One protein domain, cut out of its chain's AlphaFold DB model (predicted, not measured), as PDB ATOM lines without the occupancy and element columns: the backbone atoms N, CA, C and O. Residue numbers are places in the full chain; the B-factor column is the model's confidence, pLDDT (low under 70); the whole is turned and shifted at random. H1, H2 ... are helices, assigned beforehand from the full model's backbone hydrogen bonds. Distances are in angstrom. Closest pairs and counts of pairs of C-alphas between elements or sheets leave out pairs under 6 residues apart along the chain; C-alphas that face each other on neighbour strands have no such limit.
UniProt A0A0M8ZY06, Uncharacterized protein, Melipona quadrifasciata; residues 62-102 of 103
ATOM      1  N   CYS A  62      45.448 -27.156  28.383       93.12
ATOM      2  CA  CYS A  62      44.572 -27.783  29.376       93.12
ATOM      3  C   CYS A  62      43.270 -28.295  28.741       93.12
ATOM      4  O   CYS A  62      42.765 -29.348  29.129       93.12
ATOM      5  N   TRP A  63      42.729 -27.581  27.753       92.44
ATOM      6  CA  TRP A  63      41.502 -27.968  27.065       92.44
ATOM      7  C   TRP A  63      41.712 -29.179  26.164       92.44
ATOM      8  O   TRP A  63      40.920 -30.121  26.206       92.44
ATOM      9  N   HIS A  64      42.811 -29.199  25.406       93.50
ATOM     10  CA  HIS A  64      43.202 -30.360  24.611       93.50
ATOM     11  C   HIS A  64      43.368 -31.606  25.487       93.50
ATOM     12  O   HIS A  64      42.891 -32.686  25.131       93.50
ATOM     13  N   LEU A  65      43.995 -31.462  26.659       95.19
ATOM     14  CA  LEU A  65      44.154 -32.563  27.605       95.19
ATOM     15  C   LEU A  65      42.815 -33.017  28.197       95.19
ATOM     16  O   LEU A  65      42.547 -34.218  28.217       95.19
ATOM     17  N   TYR A  66      41.964 -32.081  28.625       95.06
ATOM     18  CA  TYR A  66      40.606 -32.369  29.095       95.06
ATOM     19  C   TYR A  66      39.812 -33.166  28.050       95.06
ATOM     20  O   TYR A  66      39.330 -34.256  28.352       95.06
ATOM     21  N   LYS A  67      39.770 -32.693  26.795       93.69
ATOM     22  CA  LYS A  67      39.126 -33.390  25.668       93.69
ATOM     23  C   LYS A  67      39.681 -34.803  25.486       93.69
ATOM     24  O   LYS A  67      38.917 -35.760  25.465       93.69
ATOM     25  N   LYS A  68      41.009 -34.950  25.453       95.19
ATOM     26  CA  LYS A  68      41.679 -36.250  25.302       95.19
ATOM     27  C   LYS A  68      41.364 -37.222  26.444       95.19
ATOM     28  O   LYS A  68      41.328 -38.431  26.215       95.19
ATOM     29  N   MET A  69      41.182 -36.726  27.667       95.00
ATOM     30  CA  MET A  69      40.764 -37.542  28.810       95.00
ATOM     31  C   MET A  69      39.302 -37.979  28.673       95.00
ATOM     32  O   MET A  69      39.022 -39.171  28.809       95.00
ATOM     33  N   CYS A  70      38.410 -37.059  28.301       93.69
ATOM     34  CA  CYS A  70      37.008 -37.371  28.026       93.69
ATOM     35  C   CYS A  70      36.857 -38.418  26.912       93.69
ATOM     36  O   CYS A  70      36.125 -39.389  27.091       93.69
ATOM     37  N   ASP A  71      37.616 -38.297  25.819       93.94
ATOM     38  CA  ASP A  71      37.609 -39.256  24.701       93.94
ATOM     39  C   ASP A  71      38.049 -40.667  25.132       93.94
ATOM     40  O   ASP A  71      37.656 -41.670  24.539       93.94
ATOM     41  N   LYS A  72      38.869 -40.763  26.185       95.19
ATOM     42  CA  LYS A  72      39.330 -42.030  26.774       95.19
ATOM     43  C   LYS A  72      38.398 -42.566  27.863       95.19
ATOM     44  O   LYS A  72      38.739 -43.555  28.506       95.19
ATOM     45  N   GLY A  73      37.254 -41.921  28.087       92.75
ATOM     46  CA  GLY A  73      36.308 -42.285  29.140       92.75
ATOM     47  C   GLY A  73      36.776 -41.910  30.547       92.75
ATOM     48  O   GLY A  73      36.230 -42.412  31.526       92.75
ATOM     49  N   VAL A  74      37.786 -41.044  30.675       94.81
ATOM     50  CA  VAL A  74      38.252 -40.543  31.971       94.81
ATOM     51  C   VAL A  74      37.428 -39.314  32.346       94.81
ATOM     52  O   VAL A  74      37.574 -38.248  31.751       94.81
ATOM     53  N   CYS A  75      36.567 -39.458  33.354       89.12
ATOM     54  CA  CYS A  75      35.746 -38.364  33.869       89.12
ATOM     55  C   CYS A  75      36.579 -37.427  34.756       89.12
ATOM     56  O   CYS A  75      36.825 -37.715  35.927       89.12
ATOM     57  N   VAL A  76      36.989 -36.285  34.210       91.88
ATOM     58  CA  VAL A  76      37.640 -35.186  34.941       91.88
ATOM     59  C   VAL A  76      37.007 -33.862  34.539       91.88
ATOM     60  O   VAL A  76      36.486 -33.746  33.439       91.88
ATOM     61  N   SER A  77      37.054 -32.848  35.405       91.94
ATOM     62  CA  SER A  77      36.640 -31.487  35.048       91.94
ATOM     63  C   SER A  77      37.817 -30.668  34.514       91.94
ATOM     64  O   SER A  77      38.982 -30.957  34.803       91.94
ATOM     65  N   PHE A  78      37.518 -29.598  33.775       92.06
ATOM     66  CA  PHE A  78      38.541 -28.670  33.289       92.06
ATOM     67  C   PHE A  78      39.349 -28.039  34.438       92.06
ATOM     68  O   PHE A  78      40.572 -27.962  34.357       92.06
ATOM     69  N   ASP A  79      38.702 -27.694  35.557       91.88
ATOM     70  CA  ASP A  79      39.384 -27.219  36.771       91.88
ATOM     71  C   ASP A  79      40.384 -28.227  37.337       91.88
ATOM     72  O   ASP A  79      41.446 -27.842  37.826       91.88
ATOM     73  N   THR A  80      40.068 -29.522  37.279       94.81
ATOM     74  CA  THR A  80      40.993 -30.572  37.716       94.81
ATOM     75  C   THR A  80      42.240 -30.596  36.840       94.81
ATOM     76  O   THR A  80      43.351 -30.670  37.363       94.81
ATOM     77  N   VAL A  81      42.074 -30.464  35.521       95.12
ATOM     78  CA  VAL A  81      43.209 -30.389  34.592       95.12
ATOM     79  C   VAL A  81      44.043 -29.135  34.849       95.12
ATOM     80  O   VAL A  81      45.264 -29.230  34.966       95.12
ATOM     81  N   LEU A  82      43.399 -27.979  35.029       93.19
ATOM     82  CA  LEU A  82      44.085 -26.727  35.354       93.19
ATOM     83  C   LEU A  82      44.911 -26.846  36.638       93.19
ATOM     84  O   LEU A  82      46.060 -26.422  36.651       93.19
ATOM     85  N   ARG A  83      44.375 -27.455  37.703       93.62
ATOM     86  CA  ARG A  83      45.128 -27.677  38.952       93.62
ATOM     87  C   ARG A  83      46.320 -28.621  38.781       93.62
ATOM     88  O   ARG A  83      47.289 -28.486  39.518       93.62
ATOM     89  N   GLY A  84      46.243 -29.572  37.851       95.25
ATOM     90  CA  GLY A  84      47.342 -30.491  37.544       95.25
ATOM     91  C   GLY A  84      48.418 -29.892  36.634       95.25
ATOM     92  O   GLY A  84      49.555 -30.355  36.665       95.25
ATOM     93  N   MET A  85      48.070 -28.882  35.829       94.69
ATOM     94  CA  MET A  85      48.960 -28.327  34.800       94.69
ATOM     95  C   MET A  85      49.488 -26.925  35.093       94.69
ATOM     96  O   MET A  85      50.568 -26.569  34.621       94.69
ATOM     97  N   LEU A  86      48.758 -26.130  35.868       91.94
ATOM     98  CA  LEU A  86      49.198 -24.817  36.317       91.94
ATOM     99  C   LEU A  86      49.916 -24.926  37.658       91.94
ATOM    100  O   LEU A  86      49.575 -25.744  38.512       91.94
ATOM    101  N   THR A  87      50.874 -24.031  37.887       94.56
ATOM    102  CA  THR A  87      51.406 -23.845  39.238       94.56
ATOM    103  C   THR A  87      50.315 -23.291  40.167       94.56
ATOM    104  O   THR A  87      49.387 -22.612  39.705       94.56
ATOM    105  N   PRO A  88      50.428 -23.485  41.496       94.88
ATOM    106  CA  PRO A  88      49.443 -22.958  42.437       94.88
ATOM    107  C   PRO A  88      49.203 -21.450  42.295       94.88
ATOM    108  O   PRO A  88      48.085 -20.980  42.492       94.88
ATOM    109  N   THR A  89      50.238 -20.677  41.954       94.06
ATOM    110  CA  THR A  89      50.123 -19.228  41.746       94.06
ATOM    111  C   THR A  89      49.372 -18.897  40.464       94.06
ATOM    112  O   THR A  89      48.460 -18.077  40.506       94.06
ATOM    113  N   GLU A  90      49.694 -19.563  39.357       91.31
ATOM    114  CA  GLU A  90      49.009 -19.368  38.076       91.31
ATOM    115  C   GLU A  90      47.519 -19.711  38.172       91.31
ATOM    116  O   GLU A  90      46.683 -18.936  37.715       91.31
ATOM    117  N   TYR A  91      47.170 -20.814  38.842       91.25
ATOM    118  CA  TYR A  91      45.770 -21.188  39.054       91.25
ATOM    119  C   TYR A  91      44.993 -20.114  39.835       91.25
ATOM    120  O   TYR A  91      43.875 -19.762  39.460       91.25
ATOM    121  N   ARG A  92      45.591 -19.545  40.894       90.88
ATOM    122  CA  ARG A  92      44.964 -18.464  41.677       90.88
ATOM    123  C   ARG A  92      44.789 -17.180  40.870       90.88
ATOM    124  O   ARG A  92      43.756 -16.533  41.005       90.88
ATOM    125  N   LEU A  93      45.784 -16.794  40.068       89.25
ATOM    126  CA  LEU A  93      45.690 -15.604  39.213       89.25
ATOM    127  C   LEU A  93      44.517 -15.731  38.241       89.25
ATOM    128  O   LEU A  93      43.640 -14.869  38.243       89.25
ATOM    129  N   ARG A  94      44.435 -16.871  37.551       85.62
ATOM    130  CA  ARG A  94      43.330 -17.198  36.649       85.62
ATOM    131  C   ARG A  94      41.973 -17.139  37.344       85.62
ATOM    132  O   ARG A  94      41.029 -16.578  36.802       85.62
ATOM    133  N   GLN A  95      41.846 -17.721  38.540       84.31
ATOM    134  CA  GLN A  95      40.579 -17.668  39.278       84.31
ATOM    135  C   GLN A  95      40.122 -16.226  39.514       84.31
ATOM    136  O   GLN A  95      38.943 -15.934  39.343       84.31
ATOM    137  N   ARG A  96      41.047 -15.314  39.846       83.50
ATOM    138  CA  ARG A  96      40.716 -13.892  40.008       83.50
ATOM    139  C   ARG A  96      40.282 -13.247  38.693       83.50
ATOM    140  O   ARG A  96      39.306 -12.512  38.699       83.50
ATOM    141  N   GLU A  97      40.970 -13.533  37.591       82.06
ATOM    142  CA  GLU A  97      40.642 -13.000  36.259       82.06
ATOM    143  C   GLU A  97      39.255 -13.459  35.789       82.06
ATOM    144  O   GLU A  97      38.445 -12.643  35.356       82.06
ATOM    145  N   VAL A  98      38.936 -14.747  35.955       76.94
ATOM    146  CA  VAL A  98      37.612 -15.301  35.631       76.94
ATOM    147  C   VAL A  98      36.522 -14.671  36.498       76.94
ATOM    148  O   VAL A  98      35.467 -14.313  35.982       76.94
ATOM    149  N   SER A  99      36.769 -14.490  37.801       73.88
ATOM    150  CA  SER A  99      35.813 -13.824  38.693       73.88
ATOM    151  C   SER A  99      35.604 -12.344  38.356       73.88
ATOM    152  O   SER A  99      34.505 -11.845  38.558       73.88
ATOM    153  N   GLN A 100      36.623 -11.645  37.846       67.38
ATOM    154  CA  GLN A 100      36.506 -10.233  37.465       67.38
ATOM    155  C   GLN A 100      35.884 -10.013  36.084       67.38
ATOM    156  O   GLN A 100      35.324  -8.950  35.844       67.38
ATOM    157  N   ASN A 101      35.959 -10.989  35.178       60.38
ATOM    158  CA  ASN A 101      35.402 -10.862  33.830       60.38
ATOM    159  C   ASN A 101      33.882 -11.127  33.761       60.38
ATOM    160  O   ASN A 101      33.274 -10.882  32.725       60.38
ATOM    161  N   LEU A 102      33.269 -11.620  34.845       58.22
ATOM    162  CA  LEU A 102      31.835 -11.947  34.924       58.22
ATOM    163  C   LEU A 102      30.963 -10.810  35.510       58.22
ATOM    164  O   LEU A 102      29.801 -11.045  35.833       58.22
TER     165      LEU A 102
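What this domain is: This is residues 62 to 102 of the 103 residues of an uncharacterized protein of Melipona quadrifasciata (UniProt A0A0M8ZY06). Three helices follow one another as a loose, open chain of parts, with H2 in the middle, H1 crossing steeply on one side of it and H3 on the other side. The link after H1 folds back so that H2 packs on H1, while H3 folds back only loosely past H2 and residues 96 to 102 stick out free. The printed part has 41 residues with three named helices, in the order H1, H2, H3, and no named strand; the class is all helix. The whole is loose, with a radius of gyration of the C-alphas of 11.5 A and spans of 33 by 22 by 14 A.

Where its parts are: H1 runs from Cys 62, whose C-alpha is at (44.572, -27.783, 29.376), to Asp 71 and is 14.2 A long from first to last C-alpha. H2 is residues 78 to 85, 10.5 A long, with C-alpha 78 at (38.541, -28.670, 33.289). H3, the longest helix, is residues 88 to 101, 20.4 A long, and ends with C-alpha 101 at (35.402, -10.862, 33.830).

How they stand to each other: H1 and H2 touch, and their closest C-alphas, those of Tyr 66 and Phe 78, are 6.0 A apart. They run opposite ways at a steep tilt of 63 degrees. H2 and H3 are close but not clearly touching; the closest C-alphas, those of Arg 83 and Tyr 91, are 6.5 A apart. These two run opposite ways at a shallow tilt of 33 degrees, only just short of steep. H1 and H3 are apart. In H1, H2 and H3 every O i to N i+4 pair is within hydrogen-bond range.

The domain as a whole: The two C-alphas farthest apart, those of Lys 72 and Gln 100, are 33.7 A apart. The printed part has no cut. The link from H1 to H2 is short, with 6 residues, and the link from H2 to H3 is tight, with 2. Residues 96 to 102, of which 96 to 101 belong to H3, stand free. The mean pLDDT of the printed part is 89.2, and residues 100 to 102 are under 70.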